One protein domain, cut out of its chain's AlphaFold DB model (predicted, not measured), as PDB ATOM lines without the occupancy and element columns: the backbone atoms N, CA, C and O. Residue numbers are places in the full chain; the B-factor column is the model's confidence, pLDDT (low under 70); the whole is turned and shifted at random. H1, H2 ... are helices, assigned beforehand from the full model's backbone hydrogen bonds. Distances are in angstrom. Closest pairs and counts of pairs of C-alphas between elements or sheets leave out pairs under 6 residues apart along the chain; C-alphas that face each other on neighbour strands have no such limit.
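This is residues 2 to 37 and 287 to 383 of the 383 residues of an uncharacterized protein of Aspergillus vadensis (strain CBS 113365 / IMI 142717 / IBT 24658) (UniProt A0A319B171). The longest helix, H5, runs with its first half along H3 and H4 in a three-helix up-and-down bundle, each helix running against the one before; residues 372 to 383 stick out beyond it. H2 lies across the end where H3 and H5 begin, and H1 slants past H3 and H5 on the side away from H4, its residues 6 to 13 sticking out. The printed part has 133 residues with five named helices, H1 to H5 in order, and no named strand; the class is all helix. It is only just compact, close to loose, with a radius of gyration of the C-alphas of 16.6 A, and spans 58 by 38 by 33 A.

Find C-alpha 352 at (39.691, -20.389, 49.106); from there H5 runs 42.6 A to Leu 380 at (33.020, -18.184, 7.072). H3 is residues 303 to 321, 26.7 A, and H4 is residues 327 to 344, 25.4 A. H2 is residues 287 to 301, 21.3 A. H1 begins at C-alpha 6, (24.151, -30.535, 48.630), and runs 35.6 A to residue 30.

Look first at H3, the hub: it touches H4 in a hairpin, at a shallow tilt of 23 degrees, with C-alphas 304 and 336 closest at 4.5 A. Its residues 304 to 312 touch residues 353 to 364 of H5, closest at C-alphas 305 and 357, 4.7 A. H2 and H3 touch only at the corner, C-alphas 299 and 306 being 4.5 A apart. H1 and H3 only just touch, with 3 pairs of C-alphas within 8 A, the closest Phe 26 and Ser 313 at 6.8 A. In H2, H3 and H5 every O i to N i+4 pair is within hydrogen-bond range; in H1 18 of 21 are, in H4 13 of 14.

Residues 38 to 286 are not printed, and C-alphas 37 and 287 are 26.0 A apart across this cut. Of the links printed whole, none is long. Look for pLDDT under 70 at residues 2 to 37 and 382 to 383.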
ATOM      1  N   PRO A   2      22.347 -39.782  56.501       39.69
ATOM      2  CA  PRO A   2      23.130 -39.397  55.335       39.69
ATOM      3  C   PRO A   2      23.303 -37.867  55.304       39.69
ATOM      4  O   PRO A   2      22.351 -37.124  55.074       39.69
ATOM      5  N   ARG A   3      24.525 -37.382  55.547       49.59
ATOM      6  CA  ARG A   3      24.966 -36.080  55.007       49.59
ATOM      7  C   ARG A   3      25.484 -36.306  53.572       49.59
ATOM      8  O   ARG A   3      25.491 -37.439  53.110       49.59
ATOM      9  N   THR A   4      25.905 -35.232  52.897       51.84
ATOM     10  CA  THR A   4      26.456 -35.193  51.520       51.84
ATOM     11  C   THR A   4      25.478 -35.528  50.380       51.84
ATOM     12  O   THR A   4      25.502 -36.615  49.815       51.84
ATOM     13  N   SER A   5      24.681 -34.526  49.988       42.06
ATOM     14  CA  SER A   5      24.081 -34.417  48.640       42.06
ATOM     15  C   SER A   5      24.147 -32.975  48.096       42.06
ATOM     16  O   SER A   5      24.365 -32.755  46.910       42.06
ATOM     17  N   SER A   6      24.114 -31.968  48.980       43.31
ATOM     18  CA  SER A   6      24.151 -30.535  48.630       43.31
ATOM     19  C   SER A   6      25.359 -30.070  47.802       43.31
ATOM     20  O   SER A   6      25.296 -29.001  47.209       43.31
ATOM     21  N   HIS A   7      26.465 -30.820  47.766       39.22
ATOM     22  CA  HIS A   7      27.729 -30.325  47.208       39.22
ATOM     23  C   HIS A   7      27.765 -30.207  45.678       39.22
ATOM     24  O   HIS A   7      28.546 -29.405  45.183       39.22
ATOM     25  N   ALA A   8      26.948 -30.971  44.942       36.25
ATOM     26  CA  ALA A   8      26.887 -30.880  43.479       36.25
ATOM     27  C   ALA A   8      26.091 -29.642  43.036       36.25
ATOM     28  O   ALA A   8      26.643 -28.753  42.402       36.25
ATOM     29  N   TYR A   9      24.839 -29.524  43.493       33.34
ATOM     30  CA  TYR A   9      23.961 -28.378  43.210       33.34
ATOM     31  C   TYR A   9      24.541 -27.019  43.636       33.34
ATOM     32  O   TYR A   9      24.170 -25.994  43.072       33.34
ATOM     33  N   VAL A  10      25.443 -26.995  44.623       36.22
ATOM     34  CA  VAL A  10      26.158 -25.775  45.023       36.22
ATOM     35  C   VAL A  10      27.181 -25.326  43.975       36.22
ATOM     36  O   VAL A  10      27.377 -24.125  43.860       36.22
ATOM     37  N   VAL A  11      27.804 -26.220  43.200       37.97
ATOM     38  CA  VAL A  11      28.754 -25.804  42.151       37.97
ATOM     39  C   VAL A  11      27.999 -25.150  40.997       37.97
ATOM     40  O   VAL A  11      28.219 -23.972  40.738       37.97
ATOM     41  N   ASP A  12      27.039 -25.856  40.397       36.41
ATOM     42  CA  ASP A  12      26.283 -25.374  39.232       36.41
ATOM     43  C   ASP A  12      25.526 -24.060  39.540       36.41
ATOM     44  O   ASP A  12      25.592 -23.096  38.780       36.41
ATOM     45  N   MET A  13      24.863 -23.966  40.706       39.72
ATOM     46  CA  MET A  13      24.141 -22.746  41.107       39.72
ATOM     47  C   MET A  13      25.083 -21.576  41.432       39.72
ATOM     48  O   MET A  13      24.675 -20.416  41.322       39.72
ATOM     49  N   TYR A  14      26.321 -21.851  41.855       48.50
ATOM     50  CA  TYR A  14      27.329 -20.801  41.959       48.50
ATOM     51  C   TYR A  14      27.837 -20.411  40.575       48.50
ATOM     52  O   TYR A  14      27.938 -19.221  40.342       48.50
ATOM     53  N   GLU A  15      28.099 -21.336  39.650       49.59
ATOM     54  CA  GLU A  15      28.686 -21.028  38.337       49.59
ATOM     55  C   GLU A  15      27.807 -20.089  37.489       49.59
ATOM     56  O   GLU A  15      28.312 -19.073  37.010       49.59
ATOM     57  N   ASP A  16      26.492 -20.329  37.407       52.66
ATOM     58  CA  ASP A  16      25.543 -19.425  36.726       52.66
ATOM     59  C   ASP A  16      25.488 -18.036  37.388       52.66
ATOM     60  O   ASP A  16      25.606 -17.000  36.727       52.66
ATOM     61  N   ARG A  17      25.329 -17.989  38.720       57.94
ATOM     62  CA  ARG A  17      25.254 -16.720  39.467       57.94
ATOM     63  C   ARG A  17      26.579 -15.968  39.453       57.94
ATOM     64  O   ARG A  17      26.576 -14.744  39.427       57.94
ATOM     65  N   PHE A  18      27.698 -16.681  39.441       57.28
ATOM     66  CA  PHE A  18      29.051 -16.152  39.344       57.28
ATOM     67  C   PHE A  18      29.281 -15.552  37.961       57.28
ATOM     68  O   PHE A  18      29.681 -14.398  37.885       57.28
ATOM     69  N   HIS A  19      28.929 -16.256  36.881       61.62
ATOM     70  CA  HIS A  19      28.931 -15.701  35.525       61.62
ATOM     71  C   HIS A  19      28.028 -14.468  35.401       61.62
ATOM     72  O   HIS A  19      28.451 -13.452  34.849       61.62
ATOM     73  N   GLN A  20      26.804 -14.513  35.934       65.00
ATOM     74  CA  GLN A  20      25.870 -13.392  35.833       65.00
ATOM     75  C   GLN A  20      26.295 -12.193  36.700       65.00
ATOM     76  O   GLN A  20      26.161 -11.050  36.265       65.00
ATOM     77  N   ALA A  21      26.876 -12.424  37.880       61.25
ATOM     78  CA  ALA A  21      27.501 -11.383  38.692       61.25
ATOM     79  C   ALA A  21      28.747 -10.804  37.996       61.25
ATOM     80  O   ALA A  21      28.900  -9.582  37.944       61.25
ATOM     81  N   LEU A  22      29.613 -11.650  37.417       63.81
ATOM     82  CA  LEU A  22      30.735 -11.265  36.543       63.81
ATOM     83  C   LEU A  22      30.264 -10.335  35.431       63.81
ATOM     84  O   LEU A  22      30.754  -9.208  35.338       63.81
ATOM     85  N   HIS A  23      29.240 -10.727  34.679       65.81
ATOM     86  CA  HIS A  23      28.685  -9.888  33.625       65.81
ATOM     87  C   HIS A  23      28.130  -8.556  34.159       65.81
ATOM     88  O   HIS A  23      28.503  -7.499  33.655       65.81
ATOM     89  N   HIS A  24      27.300  -8.575  35.210       62.94
ATOM     90  CA  HIS A  24      26.657  -7.360  35.733       62.94
ATOM     91  C   HIS A  24      27.635  -6.358  36.356       62.94
ATOM     92  O   HIS A  24      27.442  -5.154  36.182       62.94
ATOM     93  N   LEU A  25      28.694  -6.797  37.051       60.44
ATOM     94  CA  LEU A  25      29.695  -5.853  37.565       60.44
ATOM     95  C   LEU A  25      30.563  -5.291  36.442       60.44
ATOM     96  O   LEU A  25      30.856  -4.097  36.469       60.44
ATOM     97  N   PHE A  26      30.978  -6.104  35.463       59.38
ATOM     98  CA  PHE A  26      31.778  -5.577  34.357       59.38
ATOM     99  C   PHE A  26      30.961  -4.652  33.458       59.38
ATOM    100  O   PHE A  26      31.463  -3.584  33.116       59.38
ATOM    101  N   ASP A  27      29.682  -4.937  33.209       55.56
ATOM    102  CA  ASP A  27      28.793  -3.958  32.586       55.56
ATOM    103  C   ASP A  27      28.642  -2.699  33.453       55.56
ATOM    104  O   ASP A  27      28.793  -1.601  32.932       55.56
ATOM    105  N   ALA A  28      28.449  -2.786  34.773       50.06
ATOM    106  CA  ALA A  28      28.372  -1.590  35.625       50.06
ATOM    107  C   ALA A  28      29.677  -0.754  35.634       50.06
ATOM    108  O   ALA A  28      29.636   0.483  35.639       50.06
ATOM    109  N   ALA A  29      30.837  -1.415  35.605       46.72
ATOM    110  CA  ALA A  29      32.165  -0.798  35.642       46.72
ATOM    111  C   ALA A  29      32.668  -0.291  34.273       46.72
ATOM    112  O   ALA A  29      33.587   0.530  34.229       46.72
ATOM    113  N   ILE A  30      32.092  -0.761  33.160       44.97
ATOM    114  CA  ILE A  30      32.458  -0.336  31.795       44.97
ATOM    115  C   ILE A  30      31.383   0.591  31.191       44.97
ATOM    116  O   ILE A  30      31.723   1.572  30.530       44.97
ATOM    117  N   SER A  31      30.098   0.381  31.502       40.16
ATOM    118  CA  SER A  31      28.971   1.268  31.135       40.16
ATOM    119  C   SER A  31      29.006   2.622  31.864       40.16
ATOM    120  O   SER A  31      28.278   3.552  31.521       40.16
ATOM    121  N   THR A  32      29.899   2.789  32.844       39.25
ATOM    122  CA  THR A  32      30.294   4.104  33.358       39.25
ATOM    123  C   THR A  32      31.466   4.658  32.524       39.25
ATOM    124  O   THR A  32      32.620   4.316  32.783       39.25
ATOM    125  N   PRO A  33      31.247   5.578  31.553       33.72
ATOM    126  CA  PRO A  33      32.289   6.048  30.622       33.72
ATOM    127  C   PRO A  33      33.361   6.950  31.272       33.72
ATOM    128  O   PRO A  33      34.170   7.576  30.591       33.72
ATOM    129  N   ALA A  34      33.366   7.050  32.601       37.97
ATOM    130  CA  ALA A  34      34.162   7.978  33.390       37.97
ATOM    131  C   ALA A  34      35.463   7.348  33.921       37.97
ATOM    132  O   ALA A  34      35.830   7.566  35.072       37.97
ATOM    133  N   TRP A  35      36.214   6.634  33.072       41.06
ATOM    134  CA  TRP A  35      37.564   6.150  33.419       41.06
ATOM    135  C   TRP A  35      38.589   7.293  33.612       41.06
ATOM    136  O   TRP A  35      39.697   7.061  34.090       41.06
ATOM    137  N   ASN A  36      38.181   8.550  33.386       39.50
ATOM    138  CA  ASN A  36      38.750   9.745  34.027       39.50
ATOM    139  C   ASN A  36      38.398   9.814  35.534       39.50
ATOM    140  O   ASN A  36      37.919  10.836  36.036       39.50
ATOM    141  N   LEU A  37      38.650   8.733  36.278       38.50
ATOM    142  CA  LEU A  37      38.560   8.725  37.735       38.50
ATOM    143  C   LEU A  37      39.712   9.552  38.312       38.50
ATOM    144  O   LEU A  37      40.800   9.044  38.578       38.50
ATOM    145  N   ASP A 287      23.469  -9.164  48.179       83.56
ATOM    146  CA  ASP A 287      24.413 -10.249  48.477       83.56
ATOM    147  C   ASP A 287      25.511 -10.386  47.410       83.56
ATOM    148  O   ASP A 287      26.687 -10.513  47.751       83.56
ATOM    149  N   ASP A 288      25.152 -10.242  46.129       83.06
ATOM    150  CA  ASP A 288      26.084 -10.292  44.993       83.06
ATOM    151  C   ASP A 288      27.218  -9.259  45.127       83.06
ATOM    152  O   ASP A 288      28.381  -9.553  44.849       83.06
ATOM    153  N   LEU A 289      26.907  -8.045  45.601       84.88
ATOM    154  CA  LEU A 289      27.891  -6.973  45.768       84.88
ATOM    155  C   LEU A 289      28.753  -7.169  47.028       84.88
ATOM    156  O   LEU A 289      29.918  -6.776  47.035       84.88
ATOM    157  N   GLN A 290      28.222  -7.815  48.074       85.81
ATOM    158  CA  GLN A 290      29.014  -8.209  49.248       85.81
ATOM    159  C   GLN A 290      30.003  -9.331  48.893       85.81
ATOM    160  O   GLN A 290      31.200  -9.216  49.169       85.81
ATOM    161  N   PHE A 291      29.522 -10.372  48.206       85.88
ATOM    162  CA  PHE A 291      30.327 -11.460  47.645       85.88
ATOM    163  C   PHE A 291      31.458 -10.925  46.753       85.88
ATOM    164  O   PHE A 291      32.600 -11.380  46.833       85.88
ATOM    165  N   TYR A 292      31.179  -9.877  45.979       83.88
ATOM    166  CA  TYR A 292      32.180  -9.205  45.163       83.88
ATOM    167  C   TYR A 292      33.278  -8.479  45.918       83.88
ATOM    168  O   TYR A 292      34.450  -8.589  45.553       83.88
ATOM    169  N   LEU A 293      32.913  -7.707  46.941       89.81
ATOM    170  CA  LEU A 293      33.896  -7.006  47.759       89.81
ATOM    171  C   LEU A 293      34.821  -8.021  48.449       89.81
ATOM    172  O   LEU A 293      36.029  -7.799  48.480       89.81
ATOM    173  N   ASN A 294      34.286  -9.178  48.858       91.31
ATOM    174  CA  ASN A 294      35.073 -10.310  49.351       91.31
ATOM    175  C   ASN A 294      36.019 -10.896  48.278       91.31
ATOM    176  O   ASN A 294      37.192 -11.113  48.564       91.31
ATOM    177  N   ILE A 295      35.580 -11.083  47.023       91.44
ATOM    178  CA  ILE A 295      36.476 -11.505  45.921       91.44
ATOM    179  C   ILE A 295      37.604 -10.491  45.695       91.44
ATOM    180  O   ILE A 295      38.749 -10.892  45.488       91.44
ATOM    181  N   ILE A 296      37.313  -9.188  45.738       92.56
ATOM    182  CA  ILE A 296      38.321  -8.132  45.554       92.56
ATOM    183  C   ILE A 296      39.307  -8.111  46.733       92.56
ATOM    184  O   ILE A 296      40.512  -7.983  46.520       92.56
ATOM    185  N   GLU A 297      38.833  -8.300  47.965       94.00
ATOM    186  CA  GLU A 297      39.680  -8.404  49.158       94.00
ATOM    187  C   GLU A 297      40.583  -9.652  49.113       94.00
ATOM    188  O   GLU A 297      41.796  -9.548  49.314       94.00
ATOM    189  N   LEU A 298      40.037 -10.811  48.732       94.38
ATOM    190  CA  LEU A 298      40.800 -12.042  48.495       94.38
ATOM    191  C   LEU A 298      41.789 -11.900  47.326       94.38
ATOM    192  O   LEU A 298      42.891 -12.445  47.385       94.38
ATOM    193  N   ALA A 299      41.446 -11.144  46.279       95.62
ATOM    194  CA  ALA A 299      42.343 -10.856  45.163       95.62
ATOM    195  C   ALA A 299      43.554 -10.024  45.612       95.62
ATOM    196  O   ALA A 299      44.684 -10.361  45.264       95.62
ATOM    197  N   LEU A 300      43.346  -8.986  46.431       95.25
ATOM    198  CA  LEU A 300      44.437  -8.182  46.998       95.25
ATOM    199  C   LEU A 300      45.394  -9.015  47.869       95.25
ATOM    200  O   LEU A 300      46.587  -8.719  47.912       95.25
ATOM    201  N   GLN A 301      44.896 -10.072  48.519       94.94
ATOM    202  CA  GLN A 301      45.712 -11.017  49.290       94.94
ATOM    203  C   GLN A 301      46.391 -12.090  48.415       94.94
ATOM    204  O   GLN A 301      47.489 -12.544  48.741       94.94
ATOM    205  N   HIS A 302      45.769 -12.509  47.306       95.50
ATOM    206  CA  HIS A 302      46.194 -13.670  46.520       95.50
ATOM    207  C   HIS A 302      46.507 -13.315  45.059       95.50
ATOM    208  O   HIS A 302      45.632 -13.258  44.193       95.50
ATOM    209  N   GLY A 303      47.796 -13.138  44.752       95.44
ATOM    210  CA  GLY A 303      48.249 -12.604  43.461       95.44
ATOM    211  C   GLY A 303      47.730 -13.334  42.212       95.44
ATOM    212  O   GLY A 303      47.460 -12.677  41.209       95.44
ATOM    213  N   SER A 304      47.532 -14.661  42.237       97.00
ATOM    214  CA  SER A 304      46.954 -15.372  41.082       97.00
ATOM    215  C   SER A 304      45.513 -14.946  40.790       97.00
ATOM    216  O   SER A 304      45.151 -14.825  39.622       97.00
ATOM    217  N   LEU A 305      44.725 -14.672  41.835       96.88
ATOM    218  CA  LEU A 305      43.339 -14.225  41.727       96.88
ATOM    219  C   LEU A 305      43.283 -12.784  41.211       96.88
ATOM    220  O   LEU A 305      42.520 -12.504  40.292       96.88
ATOM    221  N   LEU A 306      44.162 -11.899  41.701       96.94
ATOM    222  CA  LEU A 306      44.299 -10.533  41.177       96.94
ATOM    223  C   LEU A 306      44.571 -10.521  39.669       96.94
ATOM    224  O   LEU A 306      43.887  -9.825  38.923       96.94
ATOM    225  N   TYR A 307      45.539 -11.313  39.199       97.56
ATOM    226  CA  TYR A 307      45.854 -11.383  37.771       97.56
ATOM    227  C   TYR A 307      44.772 -12.092  36.941       97.56
ATOM    228  O   TYR A 307      44.612 -11.749  35.770       97.56
ATOM    229  N   ALA A 308      44.018 -13.034  37.522       97.00
ATOM    230  CA  ALA A 308      42.876 -13.661  36.858       97.00
ATOM    231  C   ALA A 308      41.744 -12.641  36.647       97.00
ATOM    232  O   ALA A 308      41.329 -12.422  35.510       97.00
ATOM    233  N   VAL A 309      41.330 -11.945  37.715       95.62
ATOM    234  CA  VAL A 309      40.291 -10.904  37.670       95.62
ATOM    235  C   VAL A 309      40.696  -9.771  36.725       95.62
ATOM    236  O   VAL A 309      39.949  -9.471  35.802       95.62
ATOM    237  N   VAL A 310      41.899  -9.200  36.867       95.50
ATOM    238  CA  VAL A 310      42.389  -8.116  35.986       95.50
ATOM    239  C   VAL A 310      42.496  -8.568  34.524       95.50
ATOM    240  O   VAL A 310      42.233  -7.781  33.613       95.50
ATOM    241  N   GLY A 311      42.850  -9.834  34.276       94.62
ATOM    242  CA  GLY A 311      42.819 -10.418  32.937       94.62
ATOM    243  C   GLY A 311      41.403 -10.467  32.363       94.62
ATOM    244  O   GLY A 311      41.190 -10.014  31.240       94.62
ATOM    245  N   PHE A 312      40.435 -10.943  33.143       93.25
ATOM    246  CA  PHE A 312      39.033 -11.039  32.742       93.25
ATOM    247  C   PHE A 312      38.395  -9.651  32.513       93.25
ATOM    248  O   PHE A 312      37.776  -9.422  31.474       93.25
ATOM    249  N   SER A 313      38.662  -8.664  33.383       92.06
ATOM    250  CA  SER A 313      38.255  -7.260  33.174       92.06
ATOM    251  C   SER A 313      38.820  -6.687  31.870       92.06
ATOM    252  O   SER A 313      38.111  -6.042  31.095       92.06
ATOM    253  N   ALA A 314      40.108  -6.936  31.607       91.81
ATOM    254  CA  ALA A 314      40.771  -6.481  30.390       91.81
ATOM    255  C   ALA A 314      40.212  -7.171  29.135       91.81
ATOM    256  O   ALA A 314      40.182  -6.548  28.076       91.81
ATOM    257  N   TYR A 315      39.754  -8.421  29.237       91.31
ATOM    258  CA  TYR A 315      39.082  -9.131  28.151       91.31
ATOM    259  C   TYR A 315      37.723  -8.510  27.812       91.31
ATOM    260  O   TYR A 315      37.524  -8.141  26.655       91.31
ATOM    261  N   HIS A 316      36.845  -8.290  28.799       88.19
ATOM    262  CA  HIS A 316      35.543  -7.647  28.565       88.19
ATOM    263  C   HIS A 316      35.696  -6.267  27.906       88.19
ATOM    264  O   HIS A 316      35.070  -6.005  26.880       88.19
ATOM    265  N   HIS A 317      36.621  -5.430  28.391       87.56
ATOM    266  CA  HIS A 317      36.940  -4.147  27.751       87.56
ATOM    267  C   HIS A 317      37.534  -4.320  26.331       87.56
ATOM    268  O   HIS A 317      37.298  -3.493  25.447       87.56
ATOM    269  N   CYS A 318      38.315  -5.371  26.050       87.38
ATOM    270  CA  CYS A 318      38.797  -5.621  24.684       87.38
ATOM    271  C   CYS A 318      37.651  -5.983  23.725       87.38
ATOM    272  O   CYS A 318      37.646  -5.491  22.596       87.38
ATOM    273  N   VAL A 319      36.695  -6.803  24.177       85.31
ATOM    274  CA  VAL A 319      35.533  -7.243  23.389       85.31
ATOM    275  C   VAL A 319      34.541  -6.099  23.167       85.31
ATOM    276  O   VAL A 319      34.138  -5.866  22.031       85.31
ATOM    277  N   GLN A 320      34.184  -5.342  24.210       86.06
ATOM    278  CA  GLN A 320      33.197  -4.260  24.105       86.06
ATOM    279  C   GLN A 320      33.708  -3.073  23.269       86.06
ATOM    280  O   GLN A 320      32.982  -2.548  22.426       86.06
ATOM    281  N   ASN A 321      34.970  -2.655  23.438       83.75
ATOM    282  CA  ASN A 321      35.484  -1.442  22.788       83.75
ATOM    283  C   ASN A 321      36.104  -1.666  21.393       83.75
ATOM    284  O   ASN A 321      36.567  -0.690  20.799       83.75
ATOM    285  N   ASN A 322      36.194  -2.909  20.888       76.62
ATOM    286  CA  ASN A 322      36.784  -3.309  19.585       76.62
ATOM    287  C   ASN A 322      38.211  -2.787  19.265       76.62
ATOM    288  O   ASN A 322      38.727  -2.963  18.163       76.62
ATOM    289  N   SER A 323      38.866  -2.146  20.231       72.31
ATOM    290  CA  SER A 323      40.131  -1.407  20.096       72.31
ATOM    291  C   SER A 323      41.191  -1.871  21.100       72.31
ATOM    292  O   SER A 323      42.357  -1.472  21.027       72.31
ATOM    293  N   GLY A 324      40.807  -2.750  22.031       70.75
ATOM    294  CA  GLY A 324      41.725  -3.370  22.969       70.75
ATOM    295  C   GLY A 324      42.668  -4.340  22.261       70.75
ATOM    296  O   GLY A 324      42.248  -5.240  21.534       70.75
ATOM    297  N   LYS A 325      43.975  -4.181  22.486       81.44
ATOM    298  CA  LYS A 325      44.971  -5.144  22.005       81.44
ATOM    299  C   LYS A 325      44.774  -6.460  22.759       81.44
ATOM    300  O   LYS A 325      45.107  -6.518  23.937       81.44
ATOM    301  N   LEU A 326      44.316  -7.505  22.065       81.00
ATOM    302  CA  LEU A 326      44.091  -8.870  22.584       81.00
ATOM    303  C   LEU A 326      45.207  -9.340  23.548       81.00
ATOM    304  O   LEU A 326      44.959  -9.840  24.641       81.00
ATOM    305  N   TYR A 327      46.462  -9.076  23.171       85.12
ATOM    306  CA  TYR A 327      47.666  -9.378  23.951       85.12
ATOM    307  C   TYR A 327      47.656  -8.842  25.400       85.12
ATOM    308  O   TYR A 327      48.264  -9.451  26.281       85.12
ATOM    309  N   SER A 328      46.967  -7.731  25.674       87.44
ATOM    310  CA  SER A 328      46.900  -7.109  27.001       87.44
ATOM    311  C   SER A 328      46.225  -8.004  28.041       87.44
ATOM    312  O   SER A 328      46.762  -8.143  29.138       87.44
ATOM    313  N   PHE A 329      45.097  -8.650  27.712       91.44
ATOM    314  CA  PHE A 329      44.451  -9.582  28.645       91.44
ATOM    315  C   PHE A 329      45.218 -10.907  28.725       91.44
ATOM    316  O   PHE A 329      45.456 -11.419  29.819       91.44
ATOM    317  N   LEU A 330      45.704 -11.406  27.580       92.75
ATOM    318  CA  LEU A 330      46.521 -12.621  27.498       92.75
ATOM    319  C   LEU A 330      47.788 -12.529  28.361       92.75
ATOM    320  O   LEU A 330      48.191 -13.534  28.945       92.75
ATOM    321  N   LYS A 331      48.393 -11.342  28.500       95.06
ATOM    322  CA  LYS A 331      49.510 -11.099  29.426       95.06
ATOM    323  C   LYS A 331      49.123 -11.427  30.872       95.06
ATOM    324  O   LYS A 331      49.849 -12.171  31.526       95.06
ATOM    325  N   TYR A 332      48.007 -10.892  31.368       95.69
ATOM    326  CA  TYR A 332      47.572 -11.095  32.756       95.69
ATOM    327  C   TYR A 332      47.090 -12.526  33.004       95.69
ATOM    328  O   TYR A 332      47.534 -13.149  33.964       95.69
ATOM    329  N   TYR A 333      46.321 -13.094  32.074       95.62
ATOM    330  CA  TYR A 333      45.926 -14.506  32.071       95.62
ATOM    331  C   TYR A 333      47.129 -15.462  32.200       95.62
ATOM    332  O   TYR A 333      47.167 -16.334  33.069       95.62
ATOM    333  N   ASN A 334      48.183 -15.245  31.404       96.12
ATOM    334  CA  ASN A 334      49.412 -16.040  31.485       96.12
ATOM    335  C   ASN A 334      50.188 -15.851  32.802       96.12
ATOM    336  O   ASN A 334      50.922 -16.754  33.205       96.12
ATOM    337  N   ILE A 335      50.063 -14.703  33.474       97.31
ATOM    338  CA  ILE A 335      50.652 -14.486  34.805       97.31
ATOM    339  C   ILE A 335      49.819 -15.221  35.866       97.31
ATOM    340  O   ILE A 335      50.395 -15.927  36.693       97.31
ATOM    341  N   ALA A 336      48.487 -15.135  35.793       97.38
ATOM    342  CA  ALA A 336      47.566 -15.852  36.674       97.38
ATOM    343  C   ALA A 336      47.815 -17.368  36.641       97.38
ATOM    344  O   ALA A 336      48.072 -17.959  37.687       97.38
ATOM    345  N   LEU A 337      47.871 -17.975  35.447       96.81
ATOM    346  CA  LEU A 337      48.188 -19.399  35.271       96.81
ATOM    347  C   LEU A 337      49.564 -19.790  35.831       96.81
ATOM    348  O   LEU A 337      49.705 -20.865  36.413       96.81
ATOM    349  N   LYS A 338      50.592 -18.944  35.677       97.56
ATOM    350  CA  LYS A 338      51.937 -19.215  36.221       97.56
ATOM    351  C   LYS A 338      51.951 -19.195  37.749       97.56
ATOM    352  O   LYS A 338      52.583 -20.055  38.358       97.56
ATOM    353  N   LEU A 339      51.247 -18.245  38.366       97.31
ATOM    354  CA  LEU A 339      51.129 -18.153  39.822       97.31
ATOM    355  C   LEU A 339      50.241 -19.265  40.395       97.31
ATOM    356  O   LEU A 339      50.622 -19.877  41.389       97.31
ATOM    357  N   LEU A 340      49.125 -19.587  39.733       96.81
ATOM    358  CA  LEU A 340      48.253 -20.703  40.102       96.81
ATOM    359  C   LEU A 340      49.011 -22.033  40.048       96.81
ATOM    360  O   LEU A 340      49.023 -22.757  41.035       96.81
ATOM    361  N   ARG A 341      49.715 -22.331  38.946       96.81
ATOM    362  CA  ARG A 341      50.554 -23.539  38.846       96.81
ATOM    363  C   ARG A 341      51.604 -23.590  39.959       96.81
ATOM    364  O   ARG A 341      51.758 -24.637  40.574       96.81
ATOM    365  N   LYS A 342      52.264 -22.469  40.287       96.69
ATOM    366  CA  LYS A 342      53.211 -22.409  41.415       96.69
ATOM    367  C   LYS A 342      52.542 -22.711  42.768       96.69
ATOM    368  O   LYS A 342      53.147 -23.405  43.574       96.69
ATOM    369  N   SER A 343      51.325 -22.213  43.003       95.00
ATOM    370  CA  SER A 343      50.544 -22.487  44.220       95.00
ATOM    371  C   SER A 343      50.106 -23.955  44.302       95.00
ATOM    372  O   SER A 343      50.319 -24.595  45.323       95.00
ATOM    373  N   LEU A 344      49.591 -24.534  43.215       95.12
ATOM    374  CA  LEU A 344      49.220 -25.955  43.177       95.12
ATOM    375  C   LEU A 344      50.443 -26.878  43.342       95.12
ATOM    376  O   LEU A 344      50.333 -27.953  43.921       95.12
ATOM    377  N   SER A 345      51.623 -26.456  42.870       96.38
ATOM    378  CA  SER A 345      52.883 -27.198  43.016       96.38
ATOM    379  C   SER A 345      53.618 -26.997  44.351       96.38
ATOM    380  O   SER A 345      54.651 -27.636  44.531       96.38
ATOM    381  N   SER A 346      53.149 -26.154  45.283       95.06
ATOM    382  CA  SER A 346      53.814 -26.018  46.595       95.06
ATOM    383  C   SER A 346      53.496 -27.168  47.558       95.06
ATOM    384  O   SER A 346      54.233 -27.381  48.517       95.06
ATOM    385  N   GLY A 347      52.416 -27.917  47.304       91.50
ATOM    386  CA  GLY A 347      51.911 -28.956  48.208       91.50
ATOM    387  C   GLY A 347      51.171 -28.412  49.438       91.50
ATOM    388  O   GLY A 347      50.725 -29.193  50.276       91.50
ATOM    389  N   GLU A 348      51.015 -27.092  49.551       92.50
ATOM    390  CA  GLU A 348      50.244 -26.452  50.618       92.50
ATOM    391  C   GLU A 348      48.734 -26.654  50.413       92.50
ATOM    392  O   GLU A 348      48.243 -26.762  49.283       92.50
ATOM    393  N   LEU A 349      47.979 -26.662  51.518       92.00
ATOM    394  CA  LEU A 349      46.518 -26.742  51.484       92.00
ATOM    395  C   LEU A 349      45.950 -25.591  50.646       92.00
ATOM    396  O   LEU A 349      46.147 -24.418  50.965       92.00
ATOM    397  N   HIS A 350      45.250 -25.934  49.565       91.75
ATOM    398  CA  HIS A 350      44.740 -24.959  48.609       91.75
ATOM    399  C   HIS A 350      43.685 -24.069  49.278       91.75
ATOM    400  O   HIS A 350      42.615 -24.536  49.668       91.75
ATOM    401  N   ASN A 351      44.010 -22.786  49.427       92.19
ATOM    402  CA  ASN A 351      43.149 -21.812  50.090       92.19
ATOM    403  C   ASN A 351      41.941 -21.442  49.204       92.19
ATOM    404  O   ASN A 351      41.958 -21.650  47.989       92.19
ATOM    405  N   GLU A 352      40.912 -20.834  49.793       94.31
ATOM    406  CA  GLU A 352      39.691 -20.389  49.106       94.31
ATOM    407  C   GLU A 352      40.004 -19.543  47.858       94.31
ATOM    408  O   GLU A 352      39.502 -19.818  46.768       94.31
ATOM    409  N   ALA A 353      40.942 -18.598  47.967       94.31
ATOM    410  CA  ALA A 353      41.384 -17.773  46.843       94.31
ATOM    411  C   ALA A 353      42.047 -18.566  45.693       94.31
ATOM    412  O   ALA A 353      42.010 -18.119  44.544       94.31
ATOM    413  N   THR A 354      42.616 -19.750  45.952       95.81
ATOM    414  CA  THR A 354      43.117 -20.663  44.907       95.81
ATOM    415  C   THR A 354      41.955 -21.323  44.166       95.81
ATOM    416  O   THR A 354      41.977 -21.365  42.937       95.81
ATOM    417  N   LEU A 355      40.909 -21.761  44.877       95.44
ATOM    418  CA  LEU A 355      39.692 -22.312  44.265       95.44
ATOM    419  C   LEU A 355      38.957 -21.253  43.429       95.44
ATOM    420  O   LEU A 355      38.617 -21.512  42.277       95.44
ATOM    421  N   ILE A 356      38.808 -20.031  43.953       95.06
ATOM    422  CA  ILE A 356      38.227 -18.906  43.201       95.06
ATOM    423  C   ILE A 356      39.116 -18.543  41.997       95.06
ATOM    424  O   ILE A 356      38.587 -18.255  40.928       95.06
ATOM    425  N   THR A 357      40.454 -18.627  42.100       96.31
ATOM    426  CA  THR A 357      41.340 -18.445  40.927       96.31
ATOM    427  C   THR A 357      41.018 -19.463  39.828       96.31
ATOM    428  O   THR A 357      40.951 -19.083  38.661       96.31
ATOM    429  N   VAL A 358      40.822 -20.742  40.175       96.12
ATOM    430  CA  VAL A 358      40.461 -21.789  39.201       96.12
ATOM    431  C   VAL A 358      39.113 -21.477  38.549       96.12
ATOM    432  O   VAL A 358      39.022 -21.543  37.327       96.12
ATOM    433  N   LEU A 359      38.106 -21.075  39.333       94.06
ATOM    434  CA  LEU A 359      36.772 -20.742  38.824       94.06
ATOM    435  C   LEU A 359      36.804 -19.544  37.857       94.06
ATOM    436  O   LEU A 359      36.338 -19.665  36.729       94.06
ATOM    437  N   VAL A 360      37.449 -18.427  38.235       93.69
ATOM    438  CA  VAL A 360      37.617 -17.251  37.348       93.69
ATOM    439  C   VAL A 360      38.309 -17.633  36.038       93.69
ATOM    440  O   VAL A 360      37.941 -17.123  34.984       93.69
ATOM    441  N   LEU A 361      39.316 -18.512  36.077       94.94
ATOM    442  CA  LEU A 361      40.033 -18.923  34.867       94.94
ATOM    443  C   LEU A 361      39.218 -19.887  33.988       94.94
ATOM    444  O   LEU A 361      39.325 -19.777  32.773       94.94
ATOM    445  N   ALA A 362      38.369 -20.749  34.556       93.69
ATOM    446  CA  ALA A 362      37.450 -21.596  33.788       93.69
ATOM    447  C   ALA A 362      36.382 -20.758  33.055       93.69
ATOM    448  O   ALA A 362      36.265 -20.844  31.833       93.69
ATOM    449  N   THR A 363      35.713 -19.846  33.773       90.88
ATOM    450  CA  THR A 363      34.830 -18.799  33.217       90.88
ATOM    451  C   THR A 363      35.506 -18.022  32.075       90.88
ATOM    452  O   THR A 363      34.893 -17.711  31.049       90.88
ATOM    453  N   PHE A 364      36.801 -17.724  32.211       90.62
ATOM    454  CA  PHE A 364      37.579 -17.026  31.187       90.62
ATOM    455  C   PHE A 364      37.875 -17.907  29.958       90.62
ATOM    456  O   PHE A 364      37.739 -17.439  28.827       90.62
ATOM    457  N   GLU A 365      38.246 -19.176  30.149       90.75
ATOM    458  CA  GLU A 365      38.475 -20.131  29.054       90.75
ATOM    459  C   GLU A 365      37.196 -20.365  28.229       90.75
ATOM    460  O   GLU A 365      37.251 -20.293  26.998       90.75
ATOM    461  N   GLU A 366      36.036 -20.531  28.878       89.88
ATOM    462  CA  GLU A 366      34.731 -20.618  28.203       89.88
ATOM    463  C   GLU A 366      34.415 -19.341  27.410       89.88
ATOM    464  O   GLU A 366      34.096 -19.396  26.216       89.88
ATOM    465  N   SER A 367      34.567 -18.177  28.048       85.44
ATOM    466  CA  SER A 367      34.324 -16.872  27.424       85.44
ATOM    467  C   SER A 367      35.162 -16.674  26.153       85.44
ATOM    468  O   SER A 367      34.641 -16.222  25.130       85.44
ATOM    469  N   ILE A 368      36.448 -17.049  26.188       84.50
ATOM    470  CA  ILE A 368      37.345 -16.997  25.024       84.50
ATOM    471  C   ILE A 368      36.923 -18.021  23.960       84.50
ATOM    472  O   ILE A 368      36.908 -17.685  22.773       84.50
ATOM    473  N   GLY A 369      36.575 -19.251  24.352       83.12
ATOM    474  CA  GLY A 369      36.151 -20.311  23.432       83.12
ATOM    475  C   GLY A 369      34.929 -19.909  22.603       83.12
ATOM    476  O   GLY A 369      34.949 -20.002  21.372       83.12
ATOM    477  N   ASN A 370      33.911 -19.355  23.267       79.19
ATOM    478  CA  ASN A 370      32.709 -18.827  22.622       79.19
ATOM    479  C   ASN A 370      33.028 -17.669  21.655       79.19
ATOM    480  O   ASN A 370      32.509 -17.638  20.535       79.19
ATOM    481  N   TRP A 371      33.942 -16.760  22.017       74.81
ATOM    482  CA  TRP A 371      34.365 -15.667  21.130       74.81
ATOM    483  C   TRP A 371      35.147 -16.152  19.899       74.81
ATOM    484  O   TRP A 371      34.924 -15.660  18.792       74.81
ATOM    485  N   VAL A 372      36.026 -17.150  20.047       75.38
ATOM    486  CA  VAL A 372      36.747 -17.751  18.908       75.38
ATOM    487  C   VAL A 372      35.773 -18.441  17.949       75.38
ATOM    488  O   VAL A 372      35.884 -18.251  16.737       75.38
ATOM    489  N   ASN A 373      34.779 -19.169  18.468       79.69
ATOM    490  CA  ASN A 373      33.735 -19.803  17.657       79.69
ATOM    491  C   ASN A 373      32.921 -18.765  16.852       79.69
ATOM    492  O   ASN A 373      32.739 -18.898  15.635       79.69
ATOM    493  N   LEU A 374      32.514 -17.669  17.503       72.81
ATOM    494  CA  LEU A 374      31.832 -16.542  16.862       72.81
ATOM    495  C   LEU A 374      32.688 -15.903  15.751       72.81
ATOM    496  O   LEU A 374      32.209 -15.691  14.636       72.81
ATOM    497  N   MET A 375      33.973 -15.650  16.015       74.00
ATOM    498  CA  MET A 375      34.902 -15.054  15.045       74.00
ATOM    499  C   MET A 375      35.198 -15.959  13.840       74.00
ATOM    500  O   MET A 375      35.373 -15.455  12.726       74.00
ATOM    501  N   CYS A 376      35.228 -17.281  14.028       75.62
ATOM    502  CA  CYS A 376      35.301 -18.247  12.929       75.62
ATOM    503  C   CYS A 376      34.027 -18.212  12.071       75.62
ATOM    504  O   CYS A 376      34.116 -18.120  10.846       75.62
ATOM    505  N   THR A 377      32.854 -18.190  12.708       80.00
ATOM    506  CA  THR A 377      31.545 -18.149  12.034       80.00
ATOM    507  C   THR A 377      31.379 -16.877  11.190       80.00
ATOM    508  O   THR A 377      31.032 -16.949  10.012       80.00
ATOM    509  N   ILE A 378      31.729 -15.710  11.744       76.00
ATOM    510  CA  ILE A 378      31.670 -14.412  11.046       76.00
ATOM    511  C   ILE A 378      32.637 -14.346   9.847       76.00
ATOM    512  O   ILE A 378      32.359 -13.648   8.871       76.00
ATOM    513  N   ARG A 379      33.771 -15.063   9.893       76.44
ATOM    514  CA  ARG A 379      34.696 -15.166   8.750       76.44
ATOM    515  C   ARG A 379      34.195 -16.103   7.658       76.44
ATOM    516  O   ARG A 379      34.359 -15.772   6.489       76.44
ATOM    517  N   LEU A 380      33.593 -17.234   8.029       77.44
ATOM    518  CA  LEU A 380      33.020 -18.184   7.072       77.44
ATOM    519  C   LEU A 380      31.875 -17.556   6.270       77.44
ATOM    520  O   LEU A 380      31.812 -17.751   5.067       77.44
ATOM    521  N   HIS A 381      31.039 -16.721   6.891       75.69
ATOM    522  CA  HIS A 381      29.905 -16.071   6.218       75.69
ATOM    523  C   HIS A 381      30.286 -14.868   5.311       75.69
ATOM    524  O   HIS A 381      29.423 -14.079   4.917       75.69
ATOM    525  N   LYS A 382      31.579 -14.686   4.999       69.25
ATOM    526  CA  LYS A 382      32.109 -13.635   4.103       69.25
ATOM    527  C   LYS A 382      32.845 -14.177   2.868       69.25
ATOM    528  O   LYS A 382      33.480 -13.392   2.164       69.25
ATOM    529  N   HIS A 383      32.751 -15.481   2.618       58.75
ATOM    530  CA  HIS A 383      33.281 -16.181   1.448       58.75
ATOM    531  C   HIS A 383      32.222 -17.110   0.848       58.75
ATOM    532  O   HIS A 383      32.381 -17.409  -0.354       58.75
TER     533      HIS A 383